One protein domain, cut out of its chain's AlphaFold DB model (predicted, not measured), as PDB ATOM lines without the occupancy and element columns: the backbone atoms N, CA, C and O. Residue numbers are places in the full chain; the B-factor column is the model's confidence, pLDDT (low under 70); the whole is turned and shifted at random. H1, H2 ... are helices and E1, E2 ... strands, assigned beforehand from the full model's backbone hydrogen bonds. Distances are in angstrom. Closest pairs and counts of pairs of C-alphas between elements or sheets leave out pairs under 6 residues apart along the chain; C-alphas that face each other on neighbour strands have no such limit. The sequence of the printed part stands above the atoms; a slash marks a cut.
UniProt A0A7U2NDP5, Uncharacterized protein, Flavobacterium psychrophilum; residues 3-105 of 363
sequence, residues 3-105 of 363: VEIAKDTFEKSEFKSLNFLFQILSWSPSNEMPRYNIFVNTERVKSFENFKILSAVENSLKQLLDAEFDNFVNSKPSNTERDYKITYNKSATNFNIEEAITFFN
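AT A GLANCE: This is residues 3 to 105 of the 363 residues of an uncharacterized protein of Flavobacterium psychrophilum (UniProt A0A7U2NDP5). A small wall of three short parallel strands has two helices, H2 and H6, side by side over one face, while the longest helix, H5, crosses at the edge strand E2. H1, H3 and H4 gather beyond the ends of the strands, past Ile 5 and Phe 39. The printed part has 103 residues with six named helices and three named strands, in the order E1 H1 H2 E2 H3 H4 H5 E3 H6, and the sheet runs E2 E1 E3. The class is mostly helix; the whole is compact, with a radius of gyration of the C-alphas of 13.0 A and spans of 34 by 32 by 27 A.

IN THESE COORDINATES: Find C-alpha 3 at (3.457, -43.824, -5.589), where E1, residues 3 to 5, begins. H1 holds residues 7 to 12, and H2, residues 15 to 26, runs 16.0 A. E2 is residues 37 to 39, H3 residues 42 to 45, and H4 residues 49 to 57, 12.5 A long. From C-alpha 61 at (-1.309, -29.093, -4.352), H5 runs 20.8 A through residues 61 to 75. E3 is residues 84 to 86; H6, residues 97 to 105, 11.9 A long, ends with C-alpha 105 at (5.555, -41.546, -18.129).

HOW THE PARTS SIT: Start at inner strand E1: it is parallel to E2, with N 3 and O 37 2.9 A apart, and to E3, with N 86 and O 4 2.7 A apart, both within hydrogen-bond range. E1, H1, H2 and E2 form a strand-helix-strand unit, two parallel neighbour strands joined through helices, with a right-handed crossover. H2 and H6 are on one face of the sheet, making two layers, helices over strands. They touch at a shallow tilt of 28 degrees, the same way; their closest C-alphas, Leu 21 and Ile 101, are 5.5 A apart. H5 only grazes the sheet with residues 64 to 73. H1 touches H4, about perpendicular at 82 degrees, closest at the C-alphas of Phe 10 and Asn 50, 5.8 A. H3 and H5 only just touch, with 3 pairs of C-alphas within 8 A, by residues 62 to 66 of H5 alone; the closest are Thr 42 and Asp 66, 6.8 A. In H1, H2, H4, H5 and H6 every O i to N i+4 pair is within hydrogen-bond range; H3 is too short for one.

THE WHOLE: The C-alphas farthest apart, Asn 31 and Lys 90, stand 36.2 A apart. Look at residues 74 to 79, which stand free. The printed part has no cut and no long link. The mean pLDDT of the printed part is 92.4, and no printed residue is under 70.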
ATOM      1  N   VAL A   3       2.069 -44.265  -5.413       95.62
ATOM      2  CA  VAL A   3       3.457 -43.824  -5.589       95.62
ATOM      3  C   VAL A   3       3.852 -42.911  -4.431       95.62
ATOM      4  O   VAL A   3       3.320 -41.812  -4.283       95.62
ATOM      5  N   GLU A   4       4.794 -43.351  -3.596       96.00
ATOM      6  CA  GLU A   4       5.359 -42.535  -2.516       96.00
ATOM      7  C   GLU A   4       6.437 -41.593  -3.062       96.00
ATOM      8  O   GLU A   4       7.420 -42.056  -3.635       96.00
ATOM      9  N   ILE A   5       6.323 -40.284  -2.815       97.00
ATOM     10  CA  ILE A   5       7.437 -39.343  -3.017       97.00
ATOM     11  C   ILE A   5       8.077 -39.071  -1.657       97.00
ATOM     12  O   ILE A   5       7.514 -38.387  -0.798       97.00
ATOM     13  N   ALA A   6       9.262 -39.638  -1.442       95.94
ATOM     14  CA  ALA A   6       9.943 -39.570  -0.161       95.94
ATOM     15  C   ALA A   6      10.505 -38.173   0.137       95.94
ATOM     16  O   ALA A   6      10.810 -37.378  -0.754       95.94
ATOM     17  N   LYS A   7      10.703 -37.902   1.431       96.38
ATOM     18  CA  LYS A   7      11.218 -36.629   1.955       96.38
ATOM     19  C   LYS A   7      12.515 -36.180   1.274       96.38
ATOM     20  O   LYS A   7      12.657 -35.015   0.914       96.38
ATOM     21  N   ASP A   8      13.454 -37.101   1.104       96.38
ATOM     22  CA  ASP A   8      14.765 -36.809   0.535       96.38
ATOM     23  C   ASP A   8      14.691 -36.430  -0.951       96.38
ATOM     24  O   ASP A   8      15.569 -35.726  -1.447       96.38
ATOM     25  N   THR A   9      13.623 -36.821  -1.654       96.94
ATOM     26  CA  THR A   9      13.362 -36.365  -3.023       96.94
ATOM     27  C   THR A   9      13.079 -34.866  -3.054       96.94
ATOM     28  O   THR A   9      13.676 -34.160  -3.865       96.94
ATOM     29  N   PHE A  10      12.258 -34.352  -2.131       96.94
ATOM     30  CA  PHE A  10      12.014 -32.909  -1.996       96.94
ATOM     31  C   PHE A  10      13.264 -32.144  -1.552       96.94
ATOM     32  O   PHE A  10      13.444 -30.997  -1.941       96.94
ATOM     33  N   GLU A  11      14.136 -32.761  -0.761       96.06
ATOM     34  CA  GLU A  11      15.365 -32.130  -0.275       96.06
ATOM     35  C   GLU A  11      16.455 -32.025  -1.353       96.06
ATOM     36  O   GLU A  11      17.129 -31.002  -1.443       96.06
ATOM     37  N   LYS A  12      16.642 -33.075  -2.164       95.50
ATOM     38  CA  LYS A  12      17.831 -33.227  -3.023       95.50
ATOM     39  C   LYS A  12      17.591 -32.986  -4.512       95.50
ATOM     40  O   LYS A  12      18.558 -32.834  -5.252       95.50
ATOM     41  N   SER A  13      16.346 -33.033  -4.986       95.62
ATOM     42  CA  SER A  13      16.062 -32.890  -6.420       95.62
ATOM     43  C   SER A  13      16.140 -31.448  -6.911       95.62
ATOM     44  O   SER A  13      15.856 -30.501  -6.179       95.62
ATOM     45  N   GLU A  14      16.468 -31.287  -8.191       96.44
ATOM     46  CA  GLU A  14      16.220 -30.030  -8.890       96.44
ATOM     47  C   GLU A  14      14.712 -29.797  -9.037       96.44
ATOM     48  O   GLU A  14      13.980 -30.694  -9.474       96.44
ATOM     49  N   PHE A  15      14.261 -28.570  -8.754       96.31
ATOM     50  CA  PHE A  15      12.846 -28.196  -8.810       96.31
ATOM     51  C   PHE A  15      12.187 -28.557 -10.147       96.31
ATOM     52  O   PHE A  15      11.076 -29.080 -10.168       96.31
ATOM     53  N   LYS A  16      12.882 -28.334 -11.271       96.69
ATOM     54  CA  LYS A  16      12.357 -28.633 -12.612       96.69
ATOM     55  C   LYS A  16      11.962 -30.105 -12.757       96.69
ATOM     56  O   LYS A  16      10.884 -30.399 -13.266       96.69
ATOM     57  N   SER A  17      12.822 -31.012 -12.304       97.06
ATOM     58  CA  SER A  17      12.573 -32.454 -12.365       97.06
ATOM     59  C   SER A  17      11.454 -32.864 -11.411       97.06
ATOM     60  O   SER A  17      10.609 -33.672 -11.782       97.06
ATOM     61  N   LEU A  18      11.403 -32.277 -10.209       97.19
ATOM     62  CA  LEU A  18      10.334 -32.542  -9.240       97.19
ATOM     63  C   LEU A  18       8.971 -32.095  -9.751       97.19
ATOM     64  O   LEU A  18       8.017 -32.864  -9.691       97.19
ATOM     65  N   ASN A  19       8.897 -30.879 -10.286       96.38
ATOM     66  CA  ASN A  19       7.676 -30.341 -10.862       96.38
ATOM     67  C   ASN A  19       7.194 -31.202 -12.036       96.38
ATOM     68  O   ASN A  19       6.024 -31.561 -12.102       96.38
ATOM     69  N   PHE A  20       8.105 -31.608 -12.927       97.06
ATOM     70  CA  PHE A  20       7.749 -32.458 -14.062       97.06
ATOM     71  C   PHE A  20       7.251 -33.844 -13.630       97.06
ATOM     72  O   PHE A  20       6.230 -34.315 -14.128       97.06
ATOM     73  N   LEU A  21       7.921 -34.480 -12.662       97.25
ATOM     74  CA  LEU A  21       7.447 -35.730 -12.066       97.25
ATOM     75  C   LEU A  21       6.049 -35.559 -11.459       97.25
ATOM     76  O   LEU A  21       5.182 -36.401 -11.674       97.25
ATOM     77  N   PHE A  22       5.828 -34.478 -10.709       95.19
ATOM     78  CA  PHE A  22       4.535 -34.220 -10.088       95.19
ATOM     79  C   PHE A  22       3.426 -34.078 -11.135       95.19
ATOM     80  O   PHE A  22       2.366 -34.677 -10.974       95.19
ATOM     81  N   GLN A  23       3.681 -33.375 -12.240       94.31
ATOM     82  CA  GLN A  23       2.737 -33.267 -13.355       94.31
ATOM     83  C   GLN A  23       2.417 -34.634 -13.978       94.31
ATOM     84  O   GLN A  23       1.253 -34.924 -14.220       94.31
ATOM     85  N   ILE A  24       3.412 -35.511 -14.170       95.38
ATOM     86  CA  ILE A  24       3.180 -36.882 -14.669       95.38
ATOM     87  C   ILE A  24       2.261 -37.671 -13.729       95.38
ATOM     88  O   ILE A  24       1.398 -38.417 -14.193       95.38
ATOM     89  N   LEU A  25       2.471 -37.543 -12.417       95.44
ATOM     90  CA  LEU A  25       1.752 -38.336 -11.421       95.44
ATOM     91  C   LEU A  25       0.343 -37.812 -11.128       95.44
ATOM     92  O   LEU A  25      -0.546 -38.611 -10.857       95.44
ATOM     93  N   SER A  26       0.153 -36.493 -11.159       92.06
ATOM     94  CA  SER A  26      -1.099 -35.831 -10.763       92.06
ATOM     95  C   SER A  26      -2.037 -35.529 -11.925       92.06
ATOM     96  O   SER A  26      -3.210 -35.240 -11.696       92.06
ATOM     97  N   TRP A  27      -1.549 -35.585 -13.167       91.19
ATOM     98  CA  TRP A  27      -2.389 -35.319 -14.324       91.19
ATOM     99  C   TRP A  27      -3.451 -36.407 -14.512       91.19
ATOM    100  O   TRP A  27      -3.156 -37.606 -14.520       91.19
ATOM    101  N   SER A  28      -4.687 -35.972 -14.738       89.62
ATOM    102  CA  SER A  28      -5.794 -36.825 -15.150       89.62
ATOM    103  C   SER A  28      -6.714 -36.089 -16.135       89.62
ATOM    104  O   SER A  28      -6.812 -34.857 -16.094       89.62
ATOM    105  N   PRO A  29      -7.404 -36.818 -17.029       89.25
ATOM    106  CA  PRO A  29      -8.487 -36.262 -17.826       89.25
ATOM    107  C   PRO A  29      -9.610 -35.739 -16.927       89.25
ATOM    108  O   PRO A  29      -9.845 -36.233 -15.820       89.25
ATOM    109  N   SER A  30     -10.327 -34.721 -17.403       84.62
ATOM    110  CA  SER A  30     -11.436 -34.134 -16.651       84.62
ATOM    111  C   SER A  30     -12.544 -35.160 -16.402       84.62
ATOM    112  O   SER A  30     -13.034 -35.775 -17.342       84.62
ATOM    113  N   ASN A  31     -12.991 -35.269 -15.147       79.62
ATOM    114  CA  ASN A  31     -14.025 -36.210 -14.685       79.62
ATOM    115  C   ASN A  31     -13.648 -37.697 -14.771       79.62
ATOM    116  O   ASN A  31     -14.530 -38.551 -14.678       79.62
ATOM    117  N   GLU A  32     -12.362 -38.015 -14.907       83.62
ATOM    118  CA  GLU A  32     -11.878 -39.391 -14.909       83.62
ATOM    119  C   GLU A  32     -10.993 -39.690 -13.699       83.62
ATOM    120  O   GLU A  32     -10.457 -38.799 -13.036       83.62
ATOM    121  N   MET A  33     -10.862 -40.981 -13.399       87.12
ATOM    122  CA  MET A  33      -9.987 -41.475 -12.341       87.12
ATOM    123  C   MET A  33      -8.522 -41.112 -12.653       87.12
ATOM    124  O   MET A  33      -8.098 -41.230 -13.808       87.12
ATOM    125  N   PRO A  34      -7.722 -40.708 -11.649       90.56
ATOM    126  CA  PRO A  34      -6.308 -40.440 -11.859       90.56
ATOM    127  C   PRO A  34      -5.544 -41.701 -12.262       90.56
ATOM    128  O   PRO A  34      -5.879 -42.823 -11.875       90.56
ATOM    129  N   ARG A  35      -4.467 -41.497 -13.025       93.75
ATOM    130  CA  ARG A  35      -3.573 -42.575 -13.457       93.75
ATOM    131  C   ARG A  35      -2.842 -43.226 -12.284       93.75
ATOM    132  O   ARG A  35      -2.590 -44.430 -12.299       93.75
ATOM    133  N   TYR A  36      -2.468 -42.408 -11.305       94.38
ATOM    134  CA  TYR A  36      -1.708 -42.795 -10.127       94.38
ATOM    135  C   TYR A  36      -2.288 -42.118  -8.893       94.38
ATOM    136  O   TYR A  36      -2.759 -40.986  -8.963       94.38
ATOM    137  N   ASN A  37      -2.170 -42.797  -7.761       93.75
ATOM    138  CA  ASN A  37      -2.431 -42.213  -6.457       93.75
ATOM    139  C   ASN A  37      -1.092 -41.768  -5.862       93.75
ATOM    140  O   ASN A  37      -0.084 -42.474  -5.999       93.75
ATOM    141  N   ILE A  38      -1.060 -40.613  -5.202       95.75
ATOM    142  CA  ILE A  38       0.193 -39.982  -4.767       95.75
ATOM    143  C   ILE A  38       0.262 -39.978  -3.249       95.75
ATOM    144  O   ILE A  38      -0.565 -39.378  -2.577       95.75
ATOM    145  N   PHE A  39       1.307 -40.579  -2.686       96.00
ATOM    146  CA  PHE A  39       1.528 -40.561  -1.248       96.00
ATOM    147  C   PHE A  39       2.680 -39.621  -0.872       96.00
ATOM    148  O   PHE A  39       3.852 -39.897  -1.144       96.00
ATOM    149  N   VAL A  40       2.356 -38.521  -0.187       96.12
ATOM    150  CA  VAL A  40       3.333 -37.590   0.396       96.12
ATOM    151  C   VAL A  40       2.906 -37.236   1.811       96.12
ATOM    152  O   VAL A  40       1.795 -36.779   2.036       96.12
ATOM    153  N   ASN A  41       3.811 -37.384   2.777       93.69
ATOM    154  CA  ASN A  41       3.595 -36.830   4.110       93.69
ATOM    155  C   ASN A  41       3.955 -35.334   4.088       93.69
ATOM    156  O   ASN A  41       5.128 -34.977   4.244       93.69
ATOM    157  N   THR A  42       2.955 -34.480   3.862       93.88
ATOM    158  CA  THR A  42       3.105 -33.020   3.708       93.88
ATOM    159  C   THR A  42       3.780 -32.375   4.920       93.88
ATOM    160  O   THR A  42       4.675 -31.545   4.760       93.88
ATOM    161  N   GLU A  43       3.473 -32.837   6.133       94.12
ATOM    162  CA  GLU A  43       4.102 -32.371   7.375       94.12
ATOM    163  C   GLU A  43       5.624 -32.574   7.396       94.12
ATOM    164  O   GLU A  43       6.356 -31.746   7.942       94.12
ATOM    165  N   ARG A  44       6.122 -33.639   6.756       95.38
ATOM    166  CA  ARG A  44       7.561 -33.932   6.663       95.38
ATOM    167  C   ARG A  44       8.279 -33.162   5.561       95.38
ATOM    168  O   ARG A  44       9.511 -33.136   5.590       95.38
ATOM    169  N   VAL A  45       7.551 -32.585   4.601       96.56
ATOM    170  CA  VAL A  45       8.149 -31.947   3.416       96.56
ATOM    171  C   VAL A  45       7.879 -30.448   3.291       96.56
ATOM    172  O   VAL A  45       8.620 -29.765   2.592       96.56
ATOM    173  N   LYS A  46       6.890 -29.907   4.013       95.50
ATOM    174  CA  LYS A  46       6.448 -28.506   3.898       95.50
ATOM    175  C   LYS A  46       7.521 -27.447   4.156       95.50
ATOM    176  O   LYS A  46       7.382 -26.306   3.724       95.50
ATOM    177  N   SER A  47       8.578 -27.795   4.888       96.38
ATOM    178  CA  SER A  47       9.678 -26.878   5.188       96.38
ATOM    179  C   SER A  47      10.680 -26.733   4.039       96.38
ATOM    180  O   SER A  47      11.383 -25.716   4.001       96.38
ATOM    181  N   PHE A  48      10.738 -27.694   3.107       97.56
ATOM    182  CA  PHE A  48      11.681 -27.677   1.988       97.56
ATOM    183  C   PHE A  48      11.303 -26.653   0.928       97.56
ATOM    184  O   PHE A  48      10.129 -26.463   0.610       97.56
ATOM    185  N   GLU A  49      12.326 -26.040   0.334       97.19
ATOM    186  CA  GLU A  49      12.158 -25.012  -0.691       97.19
ATOM    187  C   GLU A  49      11.391 -25.531  -1.907       97.19
ATOM    188  O   GLU A  49      10.411 -24.928  -2.331       97.19
ATOM    189  N   ASN A  50      11.742 -26.725  -2.384       97.06
ATOM    190  CA  ASN A  50      11.041 -27.391  -3.477       97.06
ATOM    191  C   ASN A  50       9.527 -27.532  -3.236       97.06
ATOM    192  O   ASN A  50       8.746 -27.322  -4.160       97.06
ATOM    193  N   PHE A  51       9.096 -27.850  -2.008       96.94
ATOM    194  CA  PHE A  51       7.668 -27.943  -1.689       96.94
ATOM    195  C   PHE A  51       6.997 -26.567  -1.683       96.94
ATOM    196  O   PHE A  51       5.882 -26.429  -2.183       96.94
ATOM    197  N   LYS A  52       7.664 -25.545  -1.131       96.19
ATOM    198  CA  LYS A  52       7.143 -24.170  -1.105       96.19
ATOM    199  C   LYS A  52       6.945 -23.627  -2.515       96.19
ATOM    200  O   LYS A  52       5.878 -23.096  -2.801       96.19
ATOM    201  N   ILE A  53       7.934 -23.813  -3.392       96.31
ATOM    202  CA  ILE A  53       7.841 -23.393  -4.794       96.31
ATOM    203  C   ILE A  53       6.726 -24.174  -5.498       96.31
ATOM    204  O   ILE A  53       5.886 -23.561  -6.149       96.31
ATOM    205  N   LEU A  54       6.655 -25.500  -5.323       94.88
ATOM    206  CA  LEU A  54       5.603 -26.312  -5.946       94.88
ATOM    207  C   LEU A  54       4.204 -25.869  -5.487       94.88
ATOM    208  O   LEU A  54       3.315 -25.708  -6.312       94.88
ATOM    209  N   SER A  55       4.032 -25.589  -4.192       94.38
ATOM    210  CA  SER A  55       2.764 -25.102  -3.620       94.38
ATOM    211  C   SER A  55       2.374 -23.711  -4.120       94.38
ATOM    212  O   SER A  55       1.194 -23.383  -4.142       94.38
ATOM    213  N   ALA A  56       3.355 -22.880  -4.479       93.00
ATOM    214  CA  ALA A  56       3.114 -21.548  -5.025       93.00
ATOM    215  C   ALA A  56       2.719 -21.581  -6.511       93.00
ATOM    216  O   ALA A  56       2.066 -20.656  -6.987       93.00
ATOM    217  N   VAL A  57       3.126 -22.624  -7.243       91.50
ATOM    218  CA  VAL A  57       2.767 -22.828  -8.655       91.50
ATOM    219  C   VAL A  57       1.436 -23.573  -8.781       91.50
ATOM    220  O   VAL A  57       0.607 -23.205  -9.607       91.50
ATOM    221  N   GLU A  58       1.205 -24.577  -7.934       88.50
ATOM    222  CA  GLU A  58       0.009 -25.422  -7.941       88.50
ATOM    223  C   GLU A  58      -0.839 -25.152  -6.689       88.50
ATOM    224  O   GLU A  58      -0.684 -25.798  -5.651       88.50
ATOM    225  N   ASN A  59      -1.760 -24.187  -6.776       85.12
ATOM    226  CA  ASN A  59      -2.543 -23.712  -5.622       85.12
ATOM    227  C   ASN A  59      -3.354 -24.817  -4.913       85.12
ATOM    228  O   ASN A  59      -3.618 -24.715  -3.715       85.12
ATOM    229  N   SER A  60      -3.756 -25.870  -5.633       88.81
ATOM    230  CA  SER A  60      -4.499 -27.017  -5.090       88.81
ATOM    231  C   SER A  60      -3.600 -28.136  -4.548       88.81
ATOM    232  O   SER A  60      -4.120 -29.081  -3.955       88.81
ATOM    233  N   LEU A  61      -2.270 -28.036  -4.693       90.94
ATOM    234  CA  LEU A  61      -1.309 -29.093  -4.352       90.94
ATOM    235  C   LEU A  61      -1.507 -29.626  -2.939       90.94
ATOM    236  O   LEU A  61      -1.615 -30.831  -2.737       90.94
ATOM    237  N   LYS A  62      -1.522 -28.727  -1.950       90.19
ATOM    238  CA  LYS A  62      -1.587 -29.129  -0.545       90.19
ATOM    239  C   LYS A  62      -2.897 -29.853  -0.246       90.19
ATOM    240  O   LYS A  62      -2.870 -30.910   0.368       90.19
ATOM    241  N   GLN A  63      -4.015 -29.312  -0.730       91.94
ATOM    242  CA  GLN A  63      -5.328 -29.929  -0.562       91.94
ATOM    243  C   GLN A  63      -5.376 -31.321  -1.207       91.94
ATOM    244  O   GLN A  63      -5.900 -32.248  -0.600       91.94
ATOM    245  N   LEU A  64      -4.807 -31.469  -2.407       92.38
ATOM    246  CA  LEU A  64      -4.733 -32.747  -3.109       92.38
ATOM    247  C   LEU A  64      -3.872 -33.765  -2.349       92.38
ATOM    248  O   LEU A  64      -4.319 -34.882  -2.113       92.38
ATOM    249  N   LEU A  65      -2.663 -33.383  -1.928       94.50
ATOM    250  CA  LEU A  65      -1.747 -34.284  -1.223       94.50
ATOM    251  C   LEU A  65      -2.262 -34.686   0.163       94.50
ATOM    252  O   LEU A  65      -2.108 -35.844   0.541       94.50
ATOM    253  N   ASP A  66      -2.874 -33.759   0.905       93.19
ATOM    254  CA  ASP A  66      -3.480 -34.057   2.206       93.19
ATOM    255  C   ASP A  66      -4.669 -35.028   2.033       93.19
ATOM    256  O   ASP A  66      -4.757 -36.023   2.748       93.19
ATOM    257  N   ALA A  67      -5.522 -34.818   1.018       93.25
ATOM    258  CA  ALA A  67      -6.643 -35.717   0.723       93.25
ATOM    259  C   ALA A  67      -6.190 -37.127   0.299       93.25
ATOM    260  O   ALA A  67      -6.753 -38.122   0.759       93.25
ATOM    261  N   GLU A  68      -5.165 -37.234  -0.549       94.19
ATOM    262  CA  GLU A  68      -4.583 -38.521  -0.952       94.19
ATOM    263  C   GLU A  68      -3.912 -39.242   0.229       94.19
ATOM    264  O   GLU A  68      -4.063 -40.456   0.392       94.19
ATOM    265  N   PHE A  69      -3.201 -38.502   1.088       94.12
ATOM    266  CA  PHE A  69      -2.599 -39.050   2.302       94.12
ATOM    267  C   PHE A  69      -3.666 -39.637   3.233       94.12
ATOM    268  O   PHE A  69      -3.540 -40.789   3.658       94.12
ATOM    269  N   ASP A  70      -4.730 -38.879   3.503       93.31
ATOM    270  CA  ASP A  70      -5.842 -39.320   4.344       93.31
ATOM    271  C   ASP A  70      -6.565 -40.522   3.731       93.31
ATOM    272  O   ASP A  70      -6.875 -41.486   4.435       93.31
ATOM    273  N   ASN A  71      -6.788 -40.518   2.413       92.56
ATOM    274  CA  ASN A  71      -7.365 -41.658   1.706       92.56
ATOM    275  C   ASN A  71      -6.510 -42.919   1.907       92.56
ATOM    276  O   ASN A  71      -7.038 -43.962   2.291       92.56
ATOM    277  N   PHE A  72      -5.188 -42.838   1.726       92.94
ATOM    278  CA  PHE A  72      -4.307 -43.988   1.936       92.94
ATOM    279  C   PHE A  72      -4.377 -44.515   3.371       92.94
ATOM    280  O   PHE A  72      -4.574 -45.710   3.582       92.94
ATOM    281  N   VAL A  73      -4.213 -43.627   4.356       90.75
ATOM    282  CA  VAL A  73      -4.139 -44.005   5.775       90.75
ATOM    283  C   VAL A  73      -5.457 -44.599   6.275       90.75
ATOM    284  O   VAL A  73      -5.429 -45.516   7.091       90.75
ATOM    285  N   ASN A  74      -6.594 -44.118   5.767       90.56
ATOM    286  CA  ASN A  74      -7.913 -44.572   6.207       90.56
ATOM    287  C   ASN A  74      -8.442 -45.783   5.422       90.56
ATOM    288  O   ASN A  74      -9.227 -46.557   5.968       90.56
ATOM    289  N   SER A  75      -8.051 -45.959   4.153       86.75
ATOM    290  CA  SER A  75      -8.566 -47.042   3.294       86.75
ATOM    291  C   SER A  75      -7.703 -48.304   3.284       86.75
ATOM    292  O   SER A  75      -8.169 -49.358   2.843       86.75
ATOM    293  N   LYS A  76      -6.443 -48.226   3.730       86.88
ATOM    294  CA  LYS A  76      -5.499 -49.350   3.692       86.88
ATOM    295  C   LYS A  76      -5.170 -49.868   5.094       86.88
ATOM    296  O   LYS A  76      -5.047 -49.071   6.021       86.88
ATOM    297  N   PRO A  77      -4.976 -51.192   5.269       86.25
ATOM    298  CA  PRO A  77      -4.489 -51.745   6.527       86.25
ATOM    299  C   PRO A  77      -3.190 -51.083   6.989       86.25
ATOM    300  O   PRO A  77      -2.311 -50.761   6.178       86.25
ATOM    301  N   SER A  78      -3.031 -50.956   8.304       73.94
ATOM    302  CA  SER A  78      -1.781 -50.524   8.927       73.94
ATOM    303  C   SER A  78      -0.617 -51.389   8.424       73.94
ATOM    304  O   SER A  78      -0.691 -52.614   8.499       73.94
ATOM    305  N   ASN A  79       0.455 -50.752   7.937       76.94
ATOM    306  CA  ASN A  79       1.645 -51.359   7.305       76.94
ATOM    307  C   ASN A  79       1.521 -51.761   5.826       76.94
ATOM    308  O   ASN A  79       2.419 -52.423   5.314       76.94
ATOM    309  N   THR A  80       0.472 -51.341   5.117       85.06
ATOM    310  CA  THR A  80       0.428 -51.504   3.655       85.06
ATOM    311  C   THR A  80       1.612 -50.776   3.009       85.06
ATOM    312  O   THR A  80       1.782 -49.565   3.191       85.06
ATOM    313  N   GLU A  81       2.439 -51.515   2.269       86.25
ATOM    314  CA  GLU A  81       3.505 -50.938   1.452       86.25
ATOM    315  C   GLU A  81       2.914 -50.207   0.243       86.25
ATOM    316  O   GLU A  81       1.811 -50.505  -0.217       86.25
ATOM    317  N   ARG A  82       3.633 -49.198  -0.249       91.19
ATOM    318  CA  ARG A  82       3.243 -48.481  -1.467       91.19
ATOM    319  C   ARG A  82       3.867 -49.227  -2.630       91.19
ATOM    320  O   ARG A  82       4.991 -49.704  -2.499       91.19
ATOM    321  N   ASP A  83       3.160 -49.268  -3.752       90.94
ATOM    322  CA  ASP A  83       3.594 -50.028  -4.928       90.94
ATOM    323  C   ASP A  83       4.973 -49.562  -5.413       90.94
ATOM    324  O   ASP A  83       5.819 -50.371  -5.786       90.94
ATOM    325  N   TYR A  84       5.219 -48.249  -5.347       92.56
ATOM    326  CA  TYR A  84       6.508 -47.659  -5.679       92.56
ATOM    327  C   TYR A  84       6.905 -46.554  -4.715       92.56
ATOM    328  O   TYR A  84       6.065 -45.843  -4.154       92.56
ATOM    329  N   LYS A  85       8.218 -46.347  -4.601       95.44
ATOM    330  CA  LYS A  85       8.797 -45.263  -3.816       95.44
ATOM    331  C   LYS A  85       9.856 -44.507  -4.603       95.44
ATOM    332  O   LYS A  85      10.794 -45.092  -5.138       95.44
ATOM    333  N   ILE A  86       9.720 -43.187  -4.620       96.81
ATOM    334  CA  ILE A  86      10.636 -42.258  -5.267       96.81
ATOM    335  C   ILE A  86      11.539 -41.641  -4.204       96.81
ATOM    336  O   ILE A  86      11.079 -40.859  -3.368       96.81
ATOM    337  N   THR A  87      12.817 -42.009  -4.216       95.56
ATOM    338  CA  THR A  87      13.809 -41.642  -3.194       95.56
ATOM    339  C   THR A  87      15.226 -41.711  -3.762       95.56
ATOM    340  O   THR A  87      15.495 -42.416  -4.734       95.56
ATOM    341  N   TYR A  88      16.168 -41.006  -3.143       91.06
ATOM    342  CA  TYR A  88      17.598 -41.144  -3.425       91.06
ATOM    343  C   TYR A  88      18.238 -42.316  -2.662       91.06
ATOM    344  O   TYR A  88      19.415 -42.616  -2.870       91.06
ATOM    345  N   ASN A  89      17.480 -43.002  -1.801       88.38
ATOM    346  CA  ASN A  89      17.914 -44.234  -1.150       88.38
ATOM    347  C   ASN A  89      17.698 -45.431  -2.084       88.38
ATOM    348  O   ASN A  89      16.590 -45.963  -2.191       88.38
ATOM    349  N   LYS A  90      18.772 -45.858  -2.757       77.56
ATOM    350  CA  LYS A  90      18.736 -46.973  -3.711       77.56
ATOM    351  C   LYS A  90      18.223 -48.265  -3.062       77.56
ATOM    352  O   LYS A  90      18.749 -48.704  -2.042       77.56
ATOM    353  N   SER A  91      17.237 -48.891  -3.698       78.50
ATOM    354  CA  SER A  91      16.791 -50.263  -3.432       78.50
ATOM    355  C   SER A  91      16.254 -50.886  -4.729       78.50
ATOM    356  O   SER A  91      16.049 -50.177  -5.717       78.50
ATOM    357  N   ALA A  92      15.981 -52.194  -4.722       72.12
ATOM    358  CA  ALA A  92      15.380 -52.884  -5.865       72.12
ATOM    359  C   ALA A  92      14.001 -52.311  -6.259       72.12
ATOM    360  O   ALA A  92      13.670 -52.278  -7.436       72.12
ATOM    361  N   THR A  93      13.227 -51.781  -5.311       72.81
ATOM    362  CA  THR A  93      11.857 -51.278  -5.536       72.81
ATOM    363  C   THR A  93      11.752 -49.747  -5.544       72.81
ATOM    364  O   THR A  93      10.678 -49.196  -5.782       72.81
ATOM    365  N   ASN A  94      12.865 -49.043  -5.311       90.25
ATOM    366  CA  ASN A  94      12.901 -47.585  -5.229       90.25
ATOM    367  C   ASN A  94      13.475 -46.953  -6.496       90.25
ATOM    368  O   ASN A  94      14.614 -47.231  -6.866       90.25
ATOM    369  N   PHE A  95      12.760 -46.005  -7.084       94.31
ATOM    370  CA  PHE A  95      13.279 -45.196  -8.181       94.31
ATOM    371  C   PHE A  95      13.831 -43.871  -7.666       94.31
ATOM    372  O   PHE A  95      13.249 -43.249  -6.782       94.31
ATOM    373  N   ASN A  96      14.927 -43.384  -8.240       95.06
ATOM    374  CA  ASN A  96      15.221 -41.957  -8.128       95.06
ATOM    375  C   ASN A  96      14.338 -41.141  -9.086       95.06
ATOM    376  O   ASN A  96      13.523 -41.682  -9.830       95.06
ATOM    377  N   ILE A  97      14.500 -39.819  -9.078       96.06
ATOM    378  CA  ILE A  97      13.637 -38.926  -9.852       96.06
ATOM    379  C   ILE A  97      13.723 -39.125 -11.376       96.06
ATOM    380  O   ILE A  97      12.697 -39.074 -12.047       96.06
ATOM    381  N   GLU A  98      14.911 -39.387 -11.932       95.25
ATOM    382  CA  GLU A  98      15.089 -39.602 -13.380       95.25
ATOM    383  C   GLU A  98      14.484 -40.944 -13.807       95.25
ATOM    384  O   GLU A  98      13.819 -41.042 -14.843       95.25
ATOM    385  N   GLU A  99      14.672 -41.970 -12.974       96.06
ATOM    386  CA  GLU A  99      14.052 -43.279 -13.157       96.06
ATOM    387  C   GLU A  99      12.529 -43.189 -13.099       96.06
ATOM    388  O   GLU A  99      11.858 -43.688 -13.996       96.06
ATOM    389  N   ALA A 100      11.991 -42.491 -12.099       96.56
ATOM    390  CA  ALA A 100      10.559 -42.326 -11.909       96.56
ATOM    391  C   ALA A 100       9.904 -41.567 -13.068       96.56
ATOM    392  O   ALA A 100       8.873 -42.000 -13.575       96.56
ATOM    393  N   ILE A 101      10.515 -40.474 -13.541       97.38
ATOM    394  CA  ILE A 101      10.023 -39.743 -14.718       97.38
ATOM    395  C   ILE A 101       9.933 -40.682 -15.923       97.38
ATOM    396  O   ILE A 101       8.916 -40.710 -16.607       97.38
ATOM    397  N   THR A 102      10.972 -41.482 -16.171       95.75
ATOM    398  CA  THR A 102      10.986 -42.418 -17.305       95.75
ATOM    399  C   THR A 102       9.930 -43.517 -17.132       95.75
ATOM    400  O   THR A 102       9.153 -43.784 -18.047       95.75
ATOM    401  N   PHE A 103       9.869 -44.120 -15.944       95.44
ATOM    402  CA  PHE A 103       9.020 -45.268 -15.642       95.44
ATOM    403  C   PHE A 103       7.528 -44.923 -15.553       95.44
ATOM    404  O   PHE A 103       6.704 -45.685 -16.043       95.44
ATOM    405  N   PHE A 104       7.145 -43.794 -14.951       95.69
ATOM    406  CA  PHE A 104       5.730 -43.425 -14.806       95.69
ATOM    407  C   PHE A 104       5.169 -42.705 -16.030       95.69
ATOM    408  O   PHE A 104       3.953 -42.703 -16.235       95.69
ATOM    409  N   ASN A 105       6.021 -42.133 -16.879       95.56
ATOM    410  CA  ASN A 105       5.555 -41.546 -18.129       95.56
ATOM    411  C   ASN A 105       5.182 -42.627 -19.161       95.56
ATOM    412  O   ASN A 105       4.272 -42.428 -19.964       95.56
TER     413      ASN A 105